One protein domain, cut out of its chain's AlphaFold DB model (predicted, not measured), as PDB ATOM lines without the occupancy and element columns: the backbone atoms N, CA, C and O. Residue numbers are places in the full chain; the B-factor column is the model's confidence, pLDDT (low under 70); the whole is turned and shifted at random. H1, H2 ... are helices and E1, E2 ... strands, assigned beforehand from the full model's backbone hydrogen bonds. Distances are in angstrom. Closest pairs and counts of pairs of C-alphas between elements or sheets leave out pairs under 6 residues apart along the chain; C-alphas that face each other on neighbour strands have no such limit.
ATOM      1  N   MET A 506     -61.052  39.823 -52.551       86.62
ATOM      2  CA  MET A 506     -60.408  38.517 -52.722       86.62
ATOM      3  C   MET A 506     -58.894  38.660 -52.904       86.62
ATOM      4  O   MET A 506     -58.135  37.938 -52.256       86.62
ATOM      5  N   PHE A 507     -58.441  39.625 -53.706       87.75
ATOM      6  CA  PHE A 507     -57.026  39.919 -53.918       87.75
ATOM      7  C   PHE A 507     -56.343  40.420 -52.640       87.75
ATOM      8  O   PHE A 507     -55.243  39.971 -52.328       87.75
ATOM      9  N   ILE A 508     -56.995  41.279 -51.851       83.94
ATOM     10  CA  ILE A 508     -56.505  41.739 -50.543       83.94
ATOM     11  C   ILE A 508     -56.401  40.557 -49.569       83.94
ATOM     12  O   ILE A 508     -55.382  40.411 -48.893       83.94
ATOM     13  N   LYS A 509     -57.413  39.678 -49.509       79.44
ATOM     14  CA  LYS A 509     -57.396  38.476 -48.655       79.44
ATOM     15  C   LYS A 509     -56.303  37.490 -49.087       79.44
ATOM     16  O   LYS A 509     -55.606  36.936 -48.240       79.44
ATOM     17  N   TRP A 510     -56.109  37.312 -50.393       80.88
ATOM     18  CA  TRP A 510     -55.051  36.479 -50.970       80.88
ATOM     19  C   TRP A 510     -53.652  37.054 -50.709       80.88
ATOM     20  O   TRP A 510     -52.787  36.333 -50.215       80.88
ATOM     21  N   ARG A 511     -53.446  38.363 -50.920       75.38
ATOM     22  CA  ARG A 511     -52.219  39.100 -50.555       75.38
ATOM     23  C   ARG A 511     -51.889  38.963 -49.071       75.38
ATOM     24  O   ARG A 511     -50.733  38.704 -48.749       75.38
ATOM     25  N   LYS A 512     -52.883  39.106 -48.181       68.44
ATOM     26  CA  LYS A 512     -52.709  38.919 -46.727       68.44
ATOM     27  C   LYS A 512     -52.222  37.504 -46.403       68.44
ATOM     28  O   LYS A 512     -51.203  37.365 -45.737       68.44
ATOM     29  N   ARG A 513     -52.867  36.469 -46.962       66.62
ATOM     30  CA  ARG A 513     -52.441  35.065 -46.793       66.62
ATOM     31  C   ARG A 513     -51.037  34.796 -47.344       66.62
ATOM     32  O   ARG A 513     -50.292  34.013 -46.769       66.62
ATOM     33  N   LEU A 514     -50.663  35.431 -48.453       68.00
ATOM     34  CA  LEU A 514     -49.315  35.326 -49.022       68.00
ATOM     35  C   LEU A 514     -48.252  36.005 -48.158       68.00
ATOM     36  O   LEU A 514     -47.165  35.456 -48.021       68.00
ATOM     37  N   GLN A 515     -48.548  37.162 -47.562       61.78
ATOM     38  CA  GLN A 515     -47.649  37.809 -46.599       61.78
ATOM     39  C   GLN A 515     -47.494  36.983 -45.317       61.78
ATOM     40  O   GLN A 515     -46.387  36.885 -44.803       61.78
ATOM     41  N   GLU A 516     -48.572  36.362 -44.831       57.38
ATOM     42  CA  GLU A 516     -48.534  35.441 -43.686       57.38
ATOM     43  C   GLU A 516     -47.673  34.208 -43.994       57.38
ATOM     44  O   GLU A 516     -46.804  33.864 -43.199       57.38
ATOM     45  N   LYS A 517     -47.823  33.608 -45.185       56.78
ATOM     46  CA  LYS A 517     -46.956  32.509 -45.641       56.78
ATOM     47  C   LYS A 517     -45.493  32.927 -45.783       56.78
ATOM     48  O   LYS A 517     -44.631  32.182 -45.345       56.78
ATOM     49  N   LYS A 518     -45.209  34.104 -46.356       56.09
ATOM     50  CA  LYS A 518     -43.834  34.607 -46.511       56.09
ATOM     51  C   LYS A 518     -43.159  34.904 -45.172       56.09
ATOM     52  O   LYS A 518     -42.029  34.493 -44.991       56.09
ATOM     53  N   ARG A 519     -43.853  35.540 -44.221       53.94
ATOM     54  CA  ARG A 519     -43.309  35.785 -42.872       53.94
ATOM     55  C   ARG A 519     -43.114  34.504 -42.075       53.94
ATOM     56  O   ARG A 519     -42.115  34.375 -41.383       53.94
ATOM     57  N   ALA A 520     -44.044  33.553 -42.185       51.06
ATOM     58  CA  ALA A 520     -43.833  32.224 -41.629       51.06
ATOM     59  C   ALA A 520     -42.583  31.586 -42.251       51.06
ATOM     60  O   ALA A 520     -41.748  31.092 -41.512       51.06
ATOM     61  N   GLN A 521     -42.409  31.663 -43.576       51.66
ATOM     62  CA  GLN A 521     -41.230  31.143 -44.279       51.66
ATOM     63  C   GLN A 521     -39.921  31.850 -43.905       51.66
ATOM     64  O   GLN A 521     -38.908  31.180 -43.800       51.66
ATOM     65  N   GLU A 522     -39.921  33.163 -43.675       54.16
ATOM     66  CA  GLU A 522     -38.744  33.912 -43.204       54.16
ATOM     67  C   GLU A 522     -38.338  33.469 -41.788       54.16
ATOM     68  O   GLU A 522     -37.170  33.170 -41.558       54.16
ATOM     69  N   LEU A 523     -39.309  33.305 -40.882       49.25
ATOM     70  CA  LEU A 523     -39.088  32.734 -39.546       49.25
ATOM     71  C   LEU A 523     -38.620  31.270 -39.601       49.25
ATOM     72  O   LEU A 523     -37.819  30.841 -38.778       49.25
ATOM     73  N   ILE A 524     -39.112  30.504 -40.578       47.59
ATOM     74  CA  ILE A 524     -38.695  29.119 -40.834       47.59
ATOM     75  C   ILE A 524     -37.270  29.076 -41.398       47.59
ATOM     76  O   ILE A 524     -36.507  28.198 -41.025       47.59
ATOM     77  N   HIS A 525     -36.877  30.022 -42.249       47.47
ATOM     78  CA  HIS A 525     -35.535  30.059 -42.829       47.47
ATOM     79  C   HIS A 525     -34.469  30.444 -41.789       47.47
ATOM     80  O   HIS A 525     -33.367  29.902 -41.792       47.47
ATOM     81  N   GLU A 526     -34.831  31.308 -40.839       48.81
ATOM     82  CA  GLU A 526     -34.021  31.605 -39.651       48.81
ATOM     83  C   GLU A 526     -33.992  30.425 -38.654       48.81
ATOM     84  O   GLU A 526     -33.016  30.234 -37.939       48.81
ATOM     85  N   TRP A 527     -35.025  29.574 -38.640       40.69
ATOM     86  CA  TRP A 527     -35.051  28.291 -37.916       40.69
ATOM     87  C   TRP A 527     -34.220  27.182 -38.590       40.69
ATOM     88  O   TRP A 527     -33.623  26.348 -37.906       40.69
ATOM     89  N   GLU A 528     -34.183  27.145 -39.922       40.66
ATOM     90  CA  GLU A 528     -33.465  26.144 -40.724       40.66
ATOM     91  C   GLU A 528     -31.947  26.225 -40.537       40.66
ATOM     92  O   GLU A 528     -31.271  25.204 -40.664       40.66
ATOM     93  N   SER A 529     -31.409  27.389 -40.161       42.72
ATOM     94  CA  SER A 529     -29.977  27.547 -39.880       42.72
ATOM     95  C   SER A 529     -29.505  26.846 -38.597       42.72
ATOM     96  O   SER A 529     -28.305  26.830 -38.338       42.72
ATOM     97  N   PHE A 530     -30.411  26.266 -37.795       41.97
ATOM     98  CA  PHE A 530     -30.098  25.675 -36.482       41.97
ATOM     99  C   PHE A 530     -30.272  24.154 -36.386       41.97
ATOM    100  O   PHE A 530     -30.032  23.581 -35.323       41.97
ATOM    101  N   SER A 531     -30.702  23.477 -37.451       46.03
ATOM    102  CA  SER A 531     -30.996  22.042 -37.403       46.03
ATOM    103  C   SER A 531     -30.313  21.287 -38.531       46.03
ATOM    104  O   SER A 531     -30.528  21.562 -39.710       46.03
ATOM    105  N   GLU A 532     -29.531  20.285 -38.138       52.09
ATOM    106  CA  GLU A 532     -28.691  19.470 -39.016       52.09
ATOM    107  C   GLU A 532     -29.501  18.489 -39.891       52.09
ATOM    108  O   GLU A 532     -28.954  17.924 -40.837       52.09
ATOM    109  N   SER A 533     -30.817  18.308 -39.653       60.12
ATOM    110  CA  SER A 533     -31.643  17.362 -40.421       60.12
ATOM    111  C   SER A 533     -32.826  17.987 -41.180       60.12
ATOM    112  O   SER A 533     -33.812  18.426 -40.573       60.12
ATOM    113  N   PRO A 534     -32.843  17.879 -42.526       66.12
ATOM    114  CA  PRO A 534     -33.945  18.353 -43.367       66.12
ATOM    115  C   PRO A 534     -35.305  17.707 -43.062       66.12
ATOM    116  O   PRO A 534     -36.349  18.305 -43.323       66.12
ATOM    117  N   LYS A 535     -35.324  16.473 -42.538       68.50
ATOM    118  CA  LYS A 535     -36.565  15.745 -42.222       68.50
ATOM    119  C   LYS A 535     -37.225  16.289 -40.954       68.50
ATOM    120  O   LYS A 535     -38.439  16.496 -40.955       68.50
ATOM    121  N   LEU A 536     -36.435  16.561 -39.914       64.56
ATOM    122  CA  LEU A 536     -36.914  17.179 -38.677       64.56
ATOM    123  C   LEU A 536     -37.434  18.597 -38.936       64.56
ATOM    124  O   LEU A 536     -38.498  18.948 -38.437       64.56
ATOM    125  N   ASN A 537     -36.741  19.364 -39.783       65.31
ATOM    126  CA  ASN A 537     -37.156  20.722 -40.144       65.31
ATOM    127  C   ASN A 537     -38.543  20.745 -40.773       65.31
ATOM    128  O   ASN A 537     -39.388  21.513 -40.334       65.31
ATOM    129  N   ARG A 538     -38.837  19.830 -41.704       70.81
ATOM    130  CA  ARG A 538     -40.180  19.725 -42.303       70.81
ATOM    131  C   ARG A 538     -41.263  19.340 -41.294       70.81
ATOM    132  O   ARG A 538     -42.404  19.778 -41.425       70.81
ATOM    133  N   LEU A 539     -40.948  18.487 -40.316       67.75
ATOM    134  CA  LEU A 539     -41.910  18.088 -39.282       67.75
ATOM    135  C   LEU A 539     -42.196  19.240 -38.315       67.75
ATOM    136  O   LEU A 539     -43.362  19.543 -38.060       67.75
ATOM    137  N   LEU A 540     -41.146  19.912 -37.840       65.88
ATOM    138  CA  LEU A 540     -41.255  21.099 -36.993       65.88
ATOM    139  C   LEU A 540     -41.953  22.247 -37.727       65.88
ATOM    140  O   LEU A 540     -42.805  22.904 -37.142       65.88
ATOM    141  N   GLU A 541     -41.685  22.436 -39.018       68.31
ATOM    142  CA  GLU A 541     -42.362  23.423 -39.858       68.31
ATOM    143  C   GLU A 541     -43.873  23.170 -39.908       68.31
ATOM    144  O   GLU A 541     -44.669  24.069 -39.629       68.31
ATOM    145  N   ARG A 542     -44.287  21.932 -40.214       74.44
ATOM    146  CA  ARG A 542     -45.709  21.557 -40.223       74.44
ATOM    147  C   ARG A 542     -46.345  21.751 -38.851       74.44
ATOM    148  O   ARG A 542     -47.507  22.146 -38.781       74.44
ATOM    149  N   PHE A 543     -45.605  21.483 -37.777       72.44
ATOM    150  CA  PHE A 543     -46.095  21.619 -36.407       72.44
ATOM    151  C   PHE A 543     -46.275  23.076 -36.003       72.44
ATOM    152  O   PHE A 543     -47.350  23.453 -35.542       72.44
ATOM    153  N   THR A 544     -45.292  23.927 -36.277       70.31
ATOM    154  CA  THR A 544     -45.398  25.368 -36.055       70.31
ATOM    155  C   THR A 544     -46.522  25.962 -36.897       70.31
ATOM    156  O   THR A 544     -47.344  26.698 -36.363       70.31
ATOM    157  N   GLN A 545     -46.644  25.588 -38.179       76.19
ATOM    158  CA  GLN A 545     -47.754  26.030 -39.032       76.19
ATOM    159  C   GLN A 545     -49.120  25.613 -38.482       76.19
ATOM    160  O   GLN A 545     -50.065  26.397 -38.538       76.19
ATOM    161  N   PHE A 546     -49.220  24.401 -37.934       81.38
ATOM    162  CA  PHE A 546     -50.438  23.913 -37.297       81.38
ATOM    163  C   PHE A 546     -50.796  24.710 -36.035       81.38
ATOM    164  O   PHE A 546     -51.975  24.899 -35.764       81.38
ATOM    165  N   LEU A 547     -49.802  25.201 -35.286       83.06
ATOM    166  CA  LEU A 547     -49.989  25.981 -34.059       83.06
ATOM    167  C   LEU A 547     -50.325  27.462 -34.284       83.06
ATOM    168  O   LEU A 547     -50.741  28.132 -33.334       83.06
ATOM    169  N   ILE A 548     -50.134  27.991 -35.495       84.44
ATOM    170  CA  ILE A 548     -50.418  29.400 -35.784       84.44
ATOM    171  C   ILE A 548     -51.919  29.654 -35.661       84.44
ATOM    172  O   ILE A 548     -52.721  29.049 -36.373       84.44
ATOM    173  N   ILE A 549     -52.290  30.620 -34.819       85.81
ATOM    174  CA  ILE A 549     -53.658  31.136 -34.762       85.81
ATOM    175  C   ILE A 549     -53.727  32.599 -35.216       85.81
ATOM    176  O   ILE A 549     -52.775  33.362 -35.017       85.81
ATOM    177  N   PRO A 550     -54.851  33.028 -35.819       83.44
ATOM    178  CA  PRO A 550     -55.068  34.431 -36.144       83.44
ATOM    179  C   PRO A 550     -55.145  35.300 -34.881       83.44
ATOM    180  O   PRO A 550     -55.750  34.907 -33.885       83.44
ATOM    181  N   SER A 551     -54.578  36.507 -34.931       83.81
ATOM    182  CA  SER A 551     -54.587  37.462 -33.810       83.81
ATOM    183  C   SER A 551     -55.998  37.849 -33.357       83.81
ATOM    184  O   SER A 551     -56.223  38.095 -32.183       83.81
ATOM    185  N   GLU A 552     -56.959  37.874 -34.281       85.19
ATOM    186  CA  GLU A 552     -58.375  38.154 -34.021       85.19
ATOM    187  C   GLU A 552     -59.060  37.094 -33.148       85.19
ATOM    188  O   GLU A 552     -60.083  37.373 -32.530       85.19
ATOM    189  N   ASN A 553     -58.477  35.897 -33.059       87.06
ATOM    190  CA  ASN A 553     -58.965  34.829 -32.197       87.06
ATOM    191  C   ASN A 553     -58.374  34.900 -30.783       87.06
ATOM    192  O   ASN A 553     -58.654  34.018 -29.972       87.06
ATOM    193  N   LEU A 554     -57.549  35.908 -30.485       91.75
ATOM    194  CA  LEU A 554     -56.910  36.097 -29.191       91.75
ATOM    195  C   LEU A 554     -57.348  37.423 -28.567       91.75
ATOM    196  O   LEU A 554     -57.122  38.497 -29.117       91.75
ATOM    197  N   VAL A 555     -57.896  37.346 -27.359       91.00
ATOM    198  CA  VAL A 555     -58.193  38.508 -26.520       91.00
ATOM    199  C   VAL A 555     -57.235  38.502 -25.336       91.00
ATOM    200  O   VAL A 555     -57.316  37.636 -24.465       91.00
ATOM    201  N   ILE A 556     -56.308  39.457 -25.303       90.69
ATOM    202  CA  ILE A 556     -55.338  39.613 -24.212       90.69
ATOM    203  C   ILE A 556     -55.943  40.537 -23.153       90.69
ATOM    204  O   ILE A 556     -56.392  41.639 -23.465       90.69
ATOM    205  N   SER A 557     -55.965  40.093 -21.898       87.75
ATOM    206  CA  SER A 557     -56.419  40.915 -20.776       87.75
ATOM    207  C   SER A 557     -55.302  41.831 -20.264       87.75
ATOM    208  O   SER A 557     -54.122  41.621 -20.540       87.75
ATOM    209  N   ARG A 558     -55.659  42.819 -19.435       80.44
ATOM    210  CA  ARG A 558     -54.679  43.683 -18.750       80.44
ATOM    211  C   ARG A 558     -53.969  42.989 -17.579       80.44
ATOM    212  O   ARG A 558     -53.046  43.562 -17.008       80.44
ATOM    213  N   ILE A 559     -54.396  41.781 -17.206       84.81
ATOM    214  CA  ILE A 559     -53.853  41.046 -16.063       84.81
ATOM    215  C   ILE A 559     -52.499  40.458 -16.455       84.81
ATOM    216  O   ILE A 559     -52.415  39.557 -17.293       84.81
ATOM    217  N   VAL A 560     -51.446  40.956 -15.815       87.44
ATOM    218  CA  VAL A 560     -50.094  40.410 -15.918       87.44
ATOM    219  C   VAL A 560     -49.968  39.240 -14.949       87.44
ATOM    220  O   VAL A 560     -50.154  39.403 -13.748       87.44
ATOM    221  N   LEU A 561     -49.654  38.064 -15.482       85.12
ATOM    222  CA  LEU A 561     -49.408  36.844 -14.714       85.12
ATOM    223  C   LEU A 561     -47.951  36.745 -14.249       85.12
ATOM    224  O   LEU A 561     -47.681  36.143 -13.216       85.12
ATOM    225  N   GLY A 562     -47.019  37.344 -14.994       78.75
ATOM    226  CA  GLY A 562     -45.602  37.368 -14.643       78.75
ATOM    227  C   GLY A 562     -44.800  38.332 -15.513       78.75
ATOM    228  O   GLY A 562     -45.183  38.631 -16.645       78.75
ATOM    229  N   ARG A 563     -43.683  38.829 -14.976       76.38
ATOM    230  CA  ARG A 563     -42.677  39.615 -15.703       76.38
ATOM    231  C   ARG A 563     -41.314  38.985 -15.446       76.38
ATOM    232  O   ARG A 563     -40.974  38.755 -14.290       76.38
ATOM    233  N   GLY A 564     -40.560  38.717 -16.502       64.19
ATOM    234  CA  GLY A 564     -39.214  38.154 -16.418       64.19
ATOM    235  C   GLY A 564     -38.271  38.823 -17.410       64.19
ATOM    236  O   GLY A 564     -38.691  39.655 -18.212       64.19
ATOM    237  N   ALA A 565     -36.997  38.430 -17.381       57.66
ATOM    238  CA  ALA A 565     -35.974  38.965 -18.285       57.66
ATOM    239  C   ALA A 565     -36.295  38.727 -19.775       57.66
ATOM    240  O   ALA A 565     -35.836  39.472 -20.635       57.66
ATOM    241  N   PHE A 566     -37.112  37.711 -20.070       60.78
ATOM    242  CA  PHE A 566     -37.428  37.261 -21.428       60.78
ATOM    243  C   PHE A 566     -38.784  37.753 -21.949       60.78
ATOM    244  O   PHE A 566     -39.139  37.473 -23.093       60.78
ATOM    245  N   GLY A 567     -39.578  38.456 -21.134       74.50
ATOM    246  CA  GLY A 567     -40.913  38.870 -21.554       74.50
ATOM    247  C   GLY A 567     -41.899  39.160 -20.429       74.50
ATOM    248  O   GLY A 567     -41.612  39.028 -19.237       74.50
ATOM    249  N   ILE A 568     -43.109  39.527 -20.839       84.12
ATOM    250  CA  ILE A 568     -44.273  39.685 -19.970       84.12
ATOM    251  C   ILE A 568     -45.295  38.615 -20.340       84.12
ATOM    252  O   ILE A 568     -45.600  38.413 -21.514       84.12
ATOM    253  N   VAL A 569     -45.841  37.945 -19.330       90.44
ATOM    254  CA  VAL A 569     -46.911  36.963 -19.489       90.44
ATOM    255  C   VAL A 569     -48.227  37.598 -19.065       90.44
ATOM    256  O   VAL A 569     -48.373  38.035 -17.924       90.44
ATOM    257  N   TYR A 570     -49.197  37.628 -19.969       92.31
ATOM    258  CA  TYR A 570     -50.547  38.132 -19.731       92.31
ATOM    259  C   TYR A 570     -51.545  36.984 -19.645       92.31
ATOM    260  O   TYR A 570     -51.370  35.941 -20.272       92.31
ATOM    261  N   LYS A 571     -52.648  37.183 -18.928       92.69
ATOM    262  CA  LYS A 571     -53.819  36.317 -19.077       92.69
ATOM    263  C   LYS A 571     -54.534  36.684 -20.375       92.69
ATOM    264  O   LYS A 571     -54.735  37.866 -20.653       92.69
ATOM    265  N   GLY A 572     -54.959  35.694 -21.143       93.50
ATOM    266  CA  GLY A 572     -55.759  35.888 -22.345       93.50
ATOM    267  C   GLY A 572     -56.838  34.826 -22.498       93.50
ATOM    268  O   GLY A 572     -56.899  33.862 -21.738       93.50
ATOM    269  N   THR A 573     -57.685  35.011 -23.502       92.94
ATOM    270  CA  THR A 573     -58.671  34.026 -23.956       92.94
ATOM    271  C   THR A 573     -58.465  33.807 -25.445       92.94
ATOM    272  O   THR A 573     -58.427  34.775 -26.205       92.94
ATOM    273  N   ALA A 574     -58.300  32.552 -25.852       91.56
ATOM    274  CA  ALA A 574     -58.104  32.174 -27.242       91.56
ATOM    275  C   ALA A 574     -59.256  31.298 -27.742       91.56
ATOM    276  O   ALA A 574     -59.731  30.412 -27.024       91.56
ATOM    277  N   ASN A 575     -59.659  31.529 -28.990       88.12
ATOM    278  CA  ASN A 575     -60.724  30.795 -29.664       88.12
ATOM    279  C   ASN A 575     -60.171  29.969 -30.830       88.12
ATOM    280  O   ASN A 575     -59.265  30.402 -31.540       88.12
ATOM    281  N   GLY A 576     -60.737  28.781 -31.054       80.06
ATOM    282  CA  GLY A 576     -60.341  27.923 -32.178       80.06
ATOM    283  C   GLY A 576     -58.871  27.492 -32.127       80.06
ATOM    284  O   GLY A 576     -58.198  27.474 -33.156       80.06
ATOM    285  N   LEU A 577     -58.362  27.195 -30.928       82.38
ATOM    286  CA  LEU A 577     -57.002  26.699 -30.752       82.38
ATOM    287  C   LEU A 577     -56.837  25.334 -31.445       82.38
ATOM    288  O   LEU A 577     -57.643  24.437 -31.226       82.38
ATOM    289  N   PRO A 578     -55.758  25.116 -32.206       73.88
ATOM    290  CA  PRO A 578     -55.540  23.880 -32.959       73.88
ATOM    291  C   PRO A 578     -55.214  22.678 -32.056       73.88
ATOM    292  O   PRO A 578     -55.259  21.527 -32.482       73.88
ATOM    293  N   THR A 579     -54.896  22.935 -30.788       69.81
ATOM    294  CA  THR A 579     -54.487  21.947 -29.780       69.81
ATOM    295  C   THR A 579     -55.638  21.458 -28.898       69.81
ATOM    296  O   THR A 579     -55.437  20.589 -28.047       69.81
ATOM    297  N   THR A 580     -56.847  21.999 -29.067       72.38
ATOM    298  CA  THR A 580     -58.021  21.647 -28.257       72.38
ATOM    299  C   THR A 580     -59.320  21.823 -29.037       72.38
ATOM    300  O   THR A 580     -59.411  22.623 -29.957       72.38
ATOM    301  N   THR A 581     -60.347  21.077 -28.658       69.19
ATOM    302  CA  THR A 581     -61.714  21.193 -29.191       69.19
ATOM    303  C   THR A 581     -62.489  22.391 -28.630       69.19
ATOM    304  O   THR A 581     -63.501  22.792 -29.207       69.19
ATOM    305  N   ARG A 582     -62.043  22.982 -27.511       71.88
ATOM    306  CA  ARG A 582     -62.778  24.049 -26.815       71.88
ATOM    307  C   ARG A 582     -62.784  25.357 -27.609       71.88
ATOM    308  O   ARG A 582     -61.736  25.862 -28.008       71.88
ATOM    309  N   GLN A 583     -63.973  25.944 -27.771       66.00
ATOM    310  CA  GLN A 583     -64.162  27.188 -28.527       66.00
ATOM    311  C   GLN A 583     -63.691  28.448 -27.786       66.00
ATOM    312  O   GLN A 583     -63.334  29.413 -28.452       66.00
ATOM    313  N   HIS A 584     -63.623  28.415 -26.452       80.56
ATOM    314  CA  HIS A 584     -63.104  29.493 -25.609       80.56
ATOM    315  C   HIS A 584     -62.193  28.900 -24.540       80.56
ATOM    316  O   HIS A 584     -62.659  28.180 -23.656       80.56
ATOM    317  N   ARG A 585     -60.888  29.171 -24.617       86.00
ATOM    318  CA  ARG A 585     -59.920  28.643 -23.650       86.00
ATOM    319  C   ARG A 585     -59.111  29.771 -23.016       86.00
ATOM    320  O   ARG A 585     -58.524  30.567 -23.752       86.00
ATOM    321  N   PRO A 586     -59.033  29.845 -21.674       90.00
ATOM    322  CA  PRO A 586     -58.089  30.735 -21.021       90.00
ATOM    323  C   PRO A 586     -56.657  30.276 -21.320       90.00
ATOM    324  O   PRO A 586     -56.343  29.086 -21.253       90.00
ATOM    325  N   VAL A 587     -55.795  31.231 -21.651       93.50
ATOM    326  CA  VAL A 587     -54.396  31.002 -22.027       93.50
ATOM    327  C   VAL A 587     -53.476  31.969 -21.289       93.50
ATOM    328  O   VAL A 587     -53.873  33.081 -20.934       93.50
ATOM    329  N   ALA A 588     -52.236  31.547 -21.067       94.75
ATOM    330  CA  ALA A 588     -51.150  32.444 -20.708       94.75
ATOM    331  C   ALA A 588     -50.465  32.913 -22.000       94.75
ATOM    332  O   ALA A 588     -50.076  32.101 -22.832       94.75
ATOM    333  N   VAL A 589     -50.359  34.225 -22.191       93.06
ATOM    334  CA  VAL A 589     -49.832  34.862 -23.403       93.06
ATOM    335  C   VAL A 589     -48.477  35.464 -23.075       93.06
ATOM    336  O   VAL A 589     -48.414  36.519 -22.446       93.06
ATOM    337  N   LYS A 590     -47.390  34.809 -23.481       91.31
ATOM    338  CA  LYS A 590     -46.034  35.342 -23.314       91.31
ATOM    339  C   LYS A 590     -45.698  36.239 -24.503       91.31
ATOM    340  O   LYS A 590     -45.785  35.815 -25.657       91.31
ATOM    341  N   ALA A 591     -45.350  37.482 -24.198       86.62
ATOM    342  CA  ALA A 591     -44.975  38.521 -25.144       86.62
ATOM    343  C   ALA A 591     -43.564  39.030 -24.832       86.62
ATOM    344  O   ALA A 591     -43.186  39.147 -23.666       86.62
ATOM    345  N   LEU A 592     -42.805  39.381 -25.869       79.56
ATOM    346  CA  LEU A 592     -41.479  39.988 -25.719       79.56
ATOM    347  C   LEU A 592     -41.541  41.359 -25.028       79.56
ATOM    348  O   LEU A 592     -42.486  42.118 -25.244       79.56
ATOM    349  N   LEU A 593     -40.516  41.699 -24.239       74.75
ATOM    350  CA  LEU A 593     -40.378  43.041 -23.658       74.75
ATOM    351  C   LEU A 593     -40.051  44.065 -24.746       74.75
ATOM    352  O   LEU A 593     -40.716  45.094 -24.847       74.75
ATOM    353  N   ASN A 594     -39.058  43.755 -25.584       75.19
ATOM    354  CA  ASN A 594     -38.725  44.541 -26.763       75.19
ATOM    355  C   ASN A 594     -38.833  43.664 -28.019       75.19
ATOM    356  O   ASN A 594     -37.929  42.877 -28.300       75.19
ATOM    357  N   PRO A 595     -39.906  43.800 -28.818       69.44
ATOM    358  CA  PRO A 595     -40.079  43.005 -30.025       69.44
ATOM    359  C   PRO A 595     -39.113  43.389 -31.151       69.44
ATOM    360  O   PRO A 595     -39.179  42.761 -32.198       69.44
ATOM    361  N   PHE A 596     -38.259  44.403 -30.975       71.44
ATOM    362  CA  PHE A 596     -37.232  44.809 -31.940       71.44
ATOM    363  C   PHE A 596     -35.816  44.381 -31.531       71.44
ATOM    364  O   PHE A 596     -34.883  44.621 -32.290       71.44
ATOM    365  N   ASP A 597     -35.643  43.775 -30.352       71.81
ATOM    366  CA  ASP A 597     -34.352  43.269 -29.881       71.81
ATOM    367  C   ASP A 597     -34.069  41.882 -30.499       71.81
ATOM    368  O   ASP A 597     -34.793  40.926 -30.190       71.81
ATOM    369  N   PRO A 598     -33.027  41.739 -31.345       69.56
ATOM    370  CA  PRO A 598     -32.706  40.475 -32.008       69.56
ATOM    371  C   PRO A 598     -32.401  39.331 -31.035       69.56
ATOM    372  O   PRO A 598     -32.719  38.179 -31.320       69.56
ATOM    373  N   VAL A 599     -31.817  39.624 -29.867       71.69
ATOM    374  CA  VAL A 599     -31.484  38.597 -28.867       71.69
ATOM    375  C   VAL A 599     -32.760  38.051 -28.234       71.69
ATOM    376  O   VAL A 599     -32.913  36.839 -28.089       71.69
ATOM    377  N   GLN A 600     -33.708  38.929 -27.901       72.38
ATOM    378  CA  GLN A 600     -35.004  38.517 -27.359       72.38
ATOM    379  C   GLN A 600     -35.831  37.748 -28.388       72.38
ATOM    380  O   GLN A 600     -36.420  36.725 -28.046       72.38
ATOM    381  N   GLN A 601     -35.846  38.196 -29.646       73.00
ATOM    382  CA  GLN A 601     -36.485  37.452 -30.733       73.00
ATOM    383  C   GLN A 601     -35.888  36.048 -30.866       73.00
ATOM    384  O   GLN A 601     -36.633  35.069 -30.895       73.00
ATOM    385  N   HIS A 602     -34.557  35.934 -30.869       73.06
ATOM    386  CA  HIS A 602     -33.875  34.647 -30.947       73.06
ATOM    387  C   HIS A 602     -34.253  33.716 -29.784       73.06
ATOM    388  O   HIS A 602     -34.678  32.589 -30.025       73.06
ATOM    389  N   LEU A 603     -34.193  34.195 -28.536       73.38
ATOM    390  CA  LEU A 603     -34.571  33.405 -27.353       73.38
ATOM    391  C   LEU A 603     -36.041  32.965 -27.385       73.38
ATOM    392  O   LEU A 603     -36.367  31.840 -27.016       73.38
ATOM    393  N   PHE A 604     -36.934  33.816 -27.887       77.31
ATOM    394  CA  PHE A 604     -38.344  33.476 -28.063       77.31
ATOM    395  C   PHE A 604     -38.558  32.387 -29.125       77.31
ATOM    396  O   PHE A 604     -39.378  31.483 -28.948       77.31
ATOM    397  N   HIS A 605     -37.797  32.426 -30.219       73.50
ATOM    398  CA  HIS A 605     -37.810  31.378 -31.239       73.50
ATOM    399  C   HIS A 605     -37.224  30.055 -30.741       73.50
ATOM    400  O   HIS A 605     -37.765  28.988 -31.057       73.50
ATOM    401  N   GLU A 606     -36.159  30.110 -29.942       76.12
ATOM    402  CA  GLU A 606     -35.616  28.934 -29.269       76.12
ATOM    403  C   GLU A 606     -36.630  28.331 -28.292       76.12
ATOM    404  O   GLU A 606     -36.829  27.117 -28.304       76.12
ATOM    405  N   GLU A 607     -37.339  29.156 -27.518       84.06
ATOM    406  CA  GLU A 607     -38.376  28.694 -26.592       84.06
ATOM    407  C   GLU A 607     -39.507  27.963 -27.331       84.06
ATOM    408  O   GLU A 607     -39.876  26.852 -26.944       84.06
ATOM    409  N   ILE A 608     -40.010  28.514 -28.446       79.31
ATOM    410  CA  ILE A 608     -40.992  27.819 -29.299       79.31
ATOM    411  C   ILE A 608     -40.437  26.468 -29.769       79.31
ATOM    412  O   ILE A 608     -41.138  25.454 -29.719       79.31
ATOM    413  N   SER A 609     -39.187  26.453 -30.233       77.38
ATOM    414  CA  SER A 609     -38.542  25.249 -30.761       77.38
ATOM    415  C   SER A 609     -38.415  24.162 -29.700       77.38
ATOM    416  O   SER A 609     -38.692  22.995 -29.973       77.38
ATOM    417  N   VAL A 610     -38.006  24.529 -28.484       83.69
ATOM    418  CA  VAL A 610     -37.890  23.605 -27.354       83.69
ATOM    419  C   VAL A 610     -39.270  23.086 -26.956       83.69
ATOM    420  O   VAL A 610     -39.461  21.874 -26.896       83.69
ATOM    421  N   MET A 611     -40.260  23.965 -26.796       84.88
ATOM    422  CA  MET A 611     -41.640  23.596 -26.454       84.88
ATOM    423  C   MET A 611     -42.272  22.636 -27.471       84.88
ATOM    424  O   MET A 611     -42.963  21.689 -27.095       84.88
ATOM    425  N   ALA A 612     -42.004  22.835 -28.765       78.38
ATOM    426  CA  ALA A 612     -42.469  21.934 -29.816       78.38
ATOM    427  C   ALA A 612     -41.853  20.528 -29.710       78.38
ATOM    428  O   ALA A 612     -42.544  19.537 -29.947       78.38
ATOM    429  N   LYS A 613     -40.574  20.433 -29.328       78.75
ATOM    430  CA  LYS A 613     -39.857  19.156 -29.154       78.75
ATOM    431  C   LYS A 613     -40.240  18.440 -27.854       78.75
ATOM    432  O   LYS A 613     -40.319  17.212 -27.839       78.75
ATOM    433  N   ILE A 614     -40.527  19.198 -26.791       86.31
ATOM    434  CA  ILE A 614     -41.048  18.674 -25.521       86.31
ATOM    435  C   ILE A 614     -42.382  17.971 -25.755       86.31
ATOM    436  O   ILE A 614     -42.589  16.861 -25.271       86.31
ATOM    437  N   GLY A 615     -43.291  18.595 -26.506       80.56
ATOM    438  CA  GLY A 615     -44.659  18.110 -26.635       80.56
ATOM    439  C   GLY A 615     -45.475  18.344 -25.359       80.56
ATOM    440  O   GLY A 615     -45.225  19.282 -24.606       80.56
ATOM    441  N   ARG A 616     -46.491  17.515 -25.129       82.94
ATOM    442  CA  ARG A 616     -47.422  17.655 -24.007       82.94
ATOM    443  C   ARG A 616     -47.202  16.568 -22.965       82.94
ATOM    444  O   ARG A 616     -47.276  15.387 -23.288       82.94
ATOM    445  N   ASP A 617     -47.035  17.002 -21.727       87.31
ATOM    446  CA  ASP A 617     -47.044  16.163 -20.537       87.31
ATOM    447  C   ASP A 617     -47.935  16.810 -19.469       87.31
ATOM    448  O   ASP A 617     -48.216  18.012 -19.492       87.31
ATOM    449  N   VAL A 618     -48.437  15.997 -18.549       88.31
ATOM    450  CA  VAL A 618     -49.346  16.446 -17.497       88.31
ATOM    451  C   VAL A 618     -48.657  17.372 -16.489       88.31
ATOM    452  O   VAL A 618     -49.282  18.335 -16.043       88.31
ATOM    453  N   ASN A 619     -47.364  17.159 -16.223       93.81
ATOM    454  CA  ASN A 619     -46.542  17.938 -15.299       93.81
ATOM    455  C   ASN A 619     -45.628  18.954 -16.005       93.81
ATOM    456  O   ASN A 619     -44.716  19.511 -15.394       93.81
ATOM    457  N   VAL A 620     -45.901  19.259 -17.274       93.56
ATOM    458  CA  VAL A 620     -45.238  20.320 -18.040       93.56
ATOM    459  C   VAL A 620     -46.294  21.272 -18.606       93.56
ATOM    460  O   VAL A 620     -47.407  20.860 -18.945       93.56
ATOM    461  N   VAL A 621     -45.994  22.570 -18.668       92.19
ATOM    462  CA  VAL A 621     -46.882  23.556 -19.295       92.19
ATOM    463  C   VAL A 621     -46.964  23.286 -20.796       92.19
ATOM    464  O   VAL A 621     -45.959  23.306 -21.498       92.19
ATOM    465  N   GLY A 622     -48.174  23.048 -21.301       89.00
ATOM    466  CA  GLY A 622     -48.390  22.777 -22.720       89.00
ATOM    467  C   GLY A 622     -48.348  24.029 -23.602       89.00
ATOM    468  O   GLY A 622     -48.898  25.076 -23.250       89.00
ATOM    469  N   LEU A 623     -47.769  23.886 -24.797       88.62
ATOM    470  CA  LEU A 623     -47.887  24.851 -25.891       88.62
ATOM    471  C   LEU A 623     -49.245  24.693 -26.586       88.62
ATOM    472  O   LEU A 623     -49.565  23.619 -27.098       88.62
ATOM    473  N   LEU A 624     -50.037  25.765 -26.617       87.94
ATOM    474  CA  LEU A 624     -51.388  25.761 -27.177       87.94
ATOM    475  C   LEU A 624     -51.483  26.411 -28.557       87.94
ATOM    476  O   LEU A 624     -52.332  26.004 -29.352       87.94
ATOM    477  N   GLY A 625     -50.643  27.405 -28.839       87.94
ATOM    478  CA  GLY A 625     -50.644  28.117 -30.111       87.94
ATOM    479  C   GLY A 625     -49.613  29.239 -30.170       87.94
ATOM    480  O   GLY A 625     -48.961  29.560 -29.177       87.94
ATOM    481  N   ILE A 626     -49.465  29.833 -31.350       87.56
ATOM    482  CA  ILE A 626     -48.517  30.918 -31.622       87.56
ATOM    483  C   ILE A 626     -49.231  31.991 -32.447       87.56
ATOM    484  O   ILE A 626     -49.975  31.674 -33.375       87.56
ATOM    485  N   VAL A 627     -48.989  33.265 -32.147       84.81
ATOM    486  CA  VAL A 627     -49.422  34.389 -32.990       84.81
ATOM    487  C   VAL A 627     -48.187  35.060 -33.573       84.81
ATOM    488  O   VAL A 627     -47.311  35.495 -32.836       84.81
ATOM    489  N   LEU A 628     -48.126  35.154 -34.902       73.44
ATOM    490  CA  LEU A 628     -46.990  35.749 -35.626       73.44
ATOM    491  C   LEU A 628     -47.326  37.106 -36.268       73.44
ATOM    492  O   LEU A 628     -46.462  37.775 -36.834       73.44
ATOM    493  N   ARG A 629     -48.598  37.522 -36.235       65.19
ATOM    494  CA  ARG A 629     -49.043  38.777 -36.847       65.19
ATOM    495  C   ARG A 629     -48.909  39.927 -35.850       65.19
ATOM    496  O   ARG A 629     -49.661  39.997 -34.888       65.19
ATOM    497  N   GLY A 630     -48.016  40.869 -36.149       68.81
ATOM    498  CA  GLY A 630     -47.725  41.993 -35.258       68.81
ATOM    499  C   GLY A 630     -46.552  41.639 -34.351       68.81
ATOM    500  O   GLY A 630     -45.493  41.289 -34.862       68.81
ATOM    501  N   GLN A 631     -46.746  41.726 -33.037       71.12
ATOM    502  CA  GLN A 631     -45.780  41.230 -32.060       71.12
ATOM    503  C   GLN A 631     -45.905  39.699 -31.941       71.12
ATOM    504  O   GLN A 631     -47.031  39.221 -31.799       71.12
ATOM    505  N   PRO A 632     -44.801  38.927 -31.998       78.19
ATOM    506  CA  PRO A 632     -44.837  37.487 -31.752       78.19
ATOM    507  C   PRO A 632     -45.341  37.167 -30.338       78.19
ATOM    508  O   PRO A 632     -44.871  37.764 -29.367       78.19
ATOM    509  N   LEU A 633     -46.294  36.235 -30.224       87.75
ATOM    510  CA  LEU A 633     -46.876  35.797 -28.951       87.75
ATOM    511  C   LEU A 633     -46.904  34.274 -28.849       87.75
ATOM    512  O   LEU A 633     -47.287  33.583 -29.797       87.75
ATOM    513  N   LEU A 634     -46.544  33.771 -27.673       89.62
ATOM    514  CA  LEU A 634     -46.580  32.356 -27.329       89.62
ATOM    515  C   LEU A 634     -47.788  32.093 -26.431       89.62
ATOM    516  O   LEU A 634     -47.938  32.743 -25.395       89.62
ATOM    517  N   LEU A 635     -48.657  31.159 -26.822       91.94
ATOM    518  CA  LEU A 635     -49.866  30.815 -26.071       91.94
ATOM    519  C   LEU A 635     -49.660  29.502 -25.330       91.94
ATOM    520  O   LEU A 635     -49.508  28.445 -25.941       91.94
ATOM    521  N   LEU A 636     -49.688  29.580 -24.009       92.44
ATOM    522  CA  LEU A 636     -49.404  28.491 -23.087       92.44
ATOM    523  C   LEU A 636     -50.644  28.126 -22.269       92.44
ATOM    524  O   LEU A 636     -51.585  28.916 -22.132       92.44
ATOM    525  N   GLU A 637     -50.638  26.921 -21.700       90.88
ATOM    526  CA  GLU A 637     -51.647  26.500 -20.730       90.88
ATOM    527  C   GLU A 637     -51.723  27.480 -19.549       90.88
ATOM    528  O   GLU A 637     -50.732  27.770 -18.880       90.88
ATOM    529  N   TYR A 638     -52.928  27.991 -19.286       91.81
ATOM    530  CA  TYR A 638     -53.168  28.857 -18.142       91.81
ATOM    531  C   TYR A 638     -53.277  28.032 -16.855       91.81
ATOM    532  O   TYR A 638     -54.207  27.244 -16.690       91.81
ATOM    533  N   CYS A 639     -52.348  28.256 -15.930       91.00
ATOM    534  CA  CYS A 639     -52.348  27.657 -14.599       91.00
ATOM    535  C   CYS A 639     -52.983  28.636 -13.600       91.00
ATOM    536  O   CYS A 639     -52.402  29.674 -13.279       91.00
ATOM    537  N   GLN A 887     -58.179  16.369 -27.570       60.62
ATOM    538  CA  GLN A 887     -57.214  16.858 -28.545       60.62
ATOM    539  C   GLN A 887     -57.639  16.467 -29.959       60.62
ATOM    540  O   GLN A 887     -58.035  15.320 -30.185       60.62
ATOM    541  N   PRO A 888     -57.467  17.363 -30.941       60.16
ATOM    542  CA  PRO A 888     -57.645  17.014 -32.341       60.16
ATOM    543  C   PRO A 888     -56.668  15.910 -32.778       60.16
ATOM    544  O   PRO A 888     -55.471  15.971 -32.490       60.16
ATOM    545  N   ILE A 889     -57.165  14.922 -33.531       59.97
ATOM    546  CA  ILE A 889     -56.394  13.758 -34.019       59.97
ATOM    547  C   ILE A 889     -55.121  14.190 -34.776       59.97
ATOM    548  O   ILE A 889     -54.065  13.574 -34.628       59.97
ATOM    549  N   GLY A 890     -55.197  15.289 -35.537       61.81
ATOM    550  CA  GLY A 890     -54.066  15.828 -36.299       61.81
ATOM    551  C   GLY A 890     -52.891  16.298 -35.434       61.81
ATOM    552  O   GLY A 890     -51.741  16.085 -35.812       61.81
ATOM    553  N   TYR A 891     -53.163  16.863 -34.252       67.81
ATOM    554  CA  TYR A 891     -52.124  17.290 -33.311       67.81
ATOM    555  C   TYR A 891     -51.367  16.086 -32.737       67.81
ATOM    556  O   TYR A 891     -50.137  16.042 -32.794       67.81
ATOM    557  N   LYS A 892     -52.107  15.066 -32.274       69.69
ATOM    558  CA  LYS A 892     -51.535  13.820 -31.735       69.69
ATOM    559  C   LYS A 892     -50.639  13.113 -32.755       69.69
ATOM    560  O   LYS A 892     -49.547  12.677 -32.405       69.69
ATOM    561  N   SER A 893     -51.072  13.037 -34.017       71.62
ATOM    562  CA  SER A 893     -50.284  12.413 -35.090       71.62
ATOM    563  C   SER A 893     -48.961  13.140 -35.333       71.62
ATOM    564  O   SER A 893     -47.917  12.503 -35.411       71.62
ATOM    565  N   LEU A 894     -48.990  14.469 -35.439       72.88
ATOM    566  CA  LEU A 894     -47.806  15.252 -35.788       72.88
ATOM    567  C   LEU A 894     -46.774  15.280 -34.653       72.88
ATOM    568  O   LEU A 894     -45.574  15.183 -34.899       72.88
ATOM    569  N   GLN A 895     -47.245  15.345 -33.407       71.81
ATOM    570  CA  GLN A 895     -46.395  15.223 -32.227       71.81
ATOM    571  C   GLN A 895     -45.760  13.823 -32.134       71.81
ATOM    572  O   GLN A 895     -44.580  13.707 -31.802       71.81
ATOM    573  N   ALA A 896     -46.510  12.764 -32.465       73.88
ATOM    574  CA  ALA A 896     -45.979  11.403 -32.519       73.88
ATOM    575  C   ALA A 896     -44.920  11.234 -33.624       73.88
ATOM    576  O   ALA A 896     -43.920  10.560 -33.405       73.88
ATOM    577  N   ASP A 897     -45.093  11.873 -34.783       75.75
ATOM    578  CA  ASP A 897     -44.105  11.825 -35.869       75.75
ATOM    579  C   ASP A 897     -42.801  12.553 -35.508       75.75
ATOM    580  O   ASP A 897     -41.716  12.042 -35.790       75.75
ATOM    581  N   ILE A 898     -42.891  13.712 -34.840       71.44
ATOM    582  CA  ILE A 898     -41.721  14.405 -34.271       71.44
ATOM    583  C   ILE A 898     -41.028  13.506 -33.244       71.44
ATOM    584  O   ILE A 898     -39.804  13.400 -33.236       71.44
ATOM    585  N   PHE A 899     -41.803  12.825 -32.399       69.94
ATOM    586  CA  PHE A 899     -41.252  11.946 -31.378       69.94
ATOM    587  C   PHE A 899     -40.514  10.738 -31.963       69.94
ATOM    588  O   PHE A 899     -39.353  10.529 -31.627       69.94
ATOM    589  N   ARG A 900     -41.137  10.006 -32.895       74.50
ATOM    590  CA  ARG A 900     -40.504   8.865 -33.578       74.50
ATOM    591  C   ARG A 900     -39.207   9.257 -34.270       74.50
ATOM    592  O   ARG A 900     -38.275   8.463 -34.315       74.50
ATOM    593  N   TYR A 901     -39.145  10.469 -34.828       69.44
ATOM    594  CA  TYR A 901     -37.912  10.973 -35.421       69.44
ATOM    595  C   TYR A 901     -36.782  11.023 -34.381       69.44
ATOM    596  O   TYR A 901     -35.701  10.500 -34.645       69.44
ATOM    597  N   PHE A 902     -37.037  11.590 -33.199       64.00
ATOM    598  CA  PHE A 902     -36.034  11.660 -32.135       64.00
ATOM    599  C   PHE A 902     -35.675  10.286 -31.562       64.00
ATOM    600  O   PHE A 902     -34.495  10.041 -31.351       64.00
ATOM    601  N   GLU A 903     -36.634   9.372 -31.382       65.56
ATOM    602  CA  GLU A 903     -36.329   7.987 -30.974       65.56
ATOM    603  C   GLU A 903     -35.415   7.287 -31.992       65.56
ATOM    604  O   GLU A 903     -34.402   6.707 -31.617       65.56
ATOM    605  N   SER A 904     -35.711   7.421 -33.291       62.22
ATOM    606  CA  SER A 904     -34.898   6.804 -34.349       62.22
ATOM    607  C   SER A 904     -33.504   7.419 -34.503       62.22
ATOM    608  O   SER A 904     -32.584   6.740 -34.940       62.22
ATOM    609  N   ALA A 905     -33.327   8.698 -34.154       55.50
ATOM    610  CA  ALA A 905     -32.018   9.351 -34.183       55.50
ATOM    611  C   ALA A 905     -31.120   8.877 -33.026       55.50
ATOM    612  O   ALA A 905     -29.914   8.740 -33.206       55.50
ATOM    613  N   VAL A 906     -31.718   8.563 -31.870       49.22
ATOM    614  CA  VAL A 906     -31.009   8.025 -30.698       49.22
ATOM    615  C   VAL A 906     -30.491   6.607 -30.956       49.22
ATOM    616  O   VAL A 906     -29.388   6.289 -30.528       49.22
ATOM    617  N   GLU A 907     -31.233   5.763 -31.682       40.72
ATOM    618  CA  GLU A 907     -30.742   4.423 -32.049       40.72
ATOM    619  C   GLU A 907     -29.498   4.475 -32.950       40.72
ATOM    620  O   GLU A 907     -28.631   3.615 -32.830       40.72
ATOM    621  N   VAL A 908     -29.375   5.500 -33.803       42.31
ATOM    622  CA  VAL A 908     -28.233   5.658 -34.719       42.31
ATOM    623  C   VAL A 908     -26.984   6.175 -33.991       42.31
ATOM    624  O   VAL A 908     -25.907   5.613 -34.186       42.31
ATOM    625  N   GLU A 909     -27.111   7.164 -33.096       36.53
ATOM    626  CA  GLU A 909     -25.975   7.660 -32.289       36.53
ATOM    627  C   GLU A 909     -25.414   6.581 -31.346       36.53
ATOM    628  O   GLU A 909     -24.199   6.439 -31.227       36.53
ATOM    629  N   VAL A 910     -26.275   5.757 -30.732       37.53
ATOM    630  CA  VAL A 910     -25.829   4.653 -29.858       37.53
ATOM    631  C   VAL A 910     -25.082   3.572 -30.648       37.53
ATOM    632  O   VAL A 910     -24.172   2.944 -30.111       37.53
ATOM    633  N   THR A 911     -25.422   3.356 -31.923       35.97
ATOM    634  CA  THR A 911     -24.668   2.431 -32.782       35.97
ATOM    635  C   THR A 911     -23.340   2.997 -33.280       35.97
ATOM    636  O   THR A 911     -22.427   2.211 -33.497       35.97
ATOM    637  N   GLU A 912     -23.197   4.317 -33.435       34.91
ATOM    638  CA  GLU A 912     -21.930   4.938 -33.853       34.91
ATOM    639  C   GLU A 912     -20.935   5.118 -32.696       34.91
ATOM    640  O   GLU A 912     -19.739   5.012 -32.931       34.91
ATOM    641  N   GLU A 913     -21.383   5.316 -31.448       32.31
ATOM    642  CA  GLU A 913     -20.487   5.300 -30.271       32.31
ATOM    643  C   GLU A 913     -20.063   3.879 -29.844       32.31
ATOM    644  O   GLU A 913     -19.101   3.718 -29.090       32.31
ATOM    645  N   ALA A 914     -20.772   2.842 -30.306       30.52
ATOM    646  CA  ALA A 914     -20.465   1.436 -30.024       30.52
ATOM    647  C   ALA A 914     -19.564   0.759 -31.082       30.52
ATOM    648  O   ALA A 914     -19.189  -0.404 -30.894       30.52
ATOM    649  N   VAL A 915     -19.228   1.459 -32.172       30.19
ATOM    650  CA  VAL A 915     -18.306   1.036 -33.247       30.19
ATOM    651  C   VAL A 915     -17.000   1.807 -33.118       30.19
ATOM    652  O   VAL A 915     -15.936   1.164 -33.285       30.19
TER     653      VAL A 915
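What this domain is: This is residues 506 to 639 and 887 to 915 of the 915 residues of the protein "Putative Vascular endothelial growth factor receptor 3" of Hypsibius dujardini (UniProt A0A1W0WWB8). A strongly twisted sheet of five strands with H3 packed on one face makes the body, and H2, which grazes the sheet at E4, lies between the two long helices H1 and H4. Residues 506 to 514 of H1 stick out, as do residues 903 to 915, of which 903 to 913 belong to H4. The printed part has 163 residues, with four named helices and five named strands in the order H1 H2 E1 E2 E3 H3 E4 E5 H4, class mixed. The sheet runs E1 E2 E3 E5 E4, all antiparallel; the whole is compact, with a radius of gyration of the C-alphas of 16.9 A and spans of 58 by 42 by 35 A.

How they stand to each other: Start with H1, residues 506 to 528, and H2, residues 534 to 547, a helical hairpin: they only just touch, with 3 pairs of C-alphas within 8 A, the closest Glu 528 and Asn 537 at 6.6 A, at a steep tilt of 45 degrees, opposite ways. Next come E1, residues 554 to 564, E2, residues 567 to 574, and E3, residues 585 to 591, a meander, each strand the antiparallel neighbour of the one before; look at N 557 and O 571, 2.8 A, and N 570 and O 589, 2.8 A. E1 bends by 83 degrees at residue 558, and E2 by 65 degrees at residue 571. H3, residues 598 to 614, leads to E4, residues 623 to 627, and then E5, residues 633 to 637. E3, H3 and E4 form a split strand-helix-strand unit, two strands running the same way with E5 between them, its crossover right-handed. N 588 and O 636 are 2.9 A apart; in the hairpin of E4 and E5, N 627 and O 633 are 2.9 A apart. H3 is on the sheet at a height of 10.3 A, over E3 and E5, in two layers, a helix on one face of a sheet; its closest C-alphas to E4 are Met 611 and Leu 623, 6.4 A. H2 only grazes the sheet, with residues 544 to 547. H2 touches H3, about perpendicular at 85 degrees, closest at the C-alphas of Leu 540 and Ala 612, 7.3 A. H4, residues 889 to 913, touches H2 with residues 891 to 901 alone, at a shallow tilt of 26 degrees, opposite ways, closest at the C-alphas of Leu 539 and Ile 898, 6.2 A. H1 and H4 are apart. Every O i to N i+4 pair is within hydrogen-bond range in H1, H2 and H3, and 20 of 21 are in H4.

Where its parts are: Find C-alpha 506 at (-60.408, 38.517, -52.722), where H1 begins and runs 32.0 A; H2 runs 20.1 A. E1 runs 21.9 A from C-alpha 554 at (-56.910, 36.097, -29.191), E2 19.3 A, E3 18.0 A, H3 24.2 A, E4 12.0 A and E5 13.3 A. H4 runs 37.1 A to C-alpha 913 at (-20.487, 5.300, -30.271).

The domain as a whole: The two C-alphas farthest apart are those of Met 506 and Val 915, 59.6 A. Residues 640 to 886 are not printed, and C-alphas 639 and 887 are 18.3 A apart across this cut. Of the links printed whole, none is long. The mean pLDDT of the printed part is 72.6; 61 residues are under 70, among them 512 to 537 and 901 to 915.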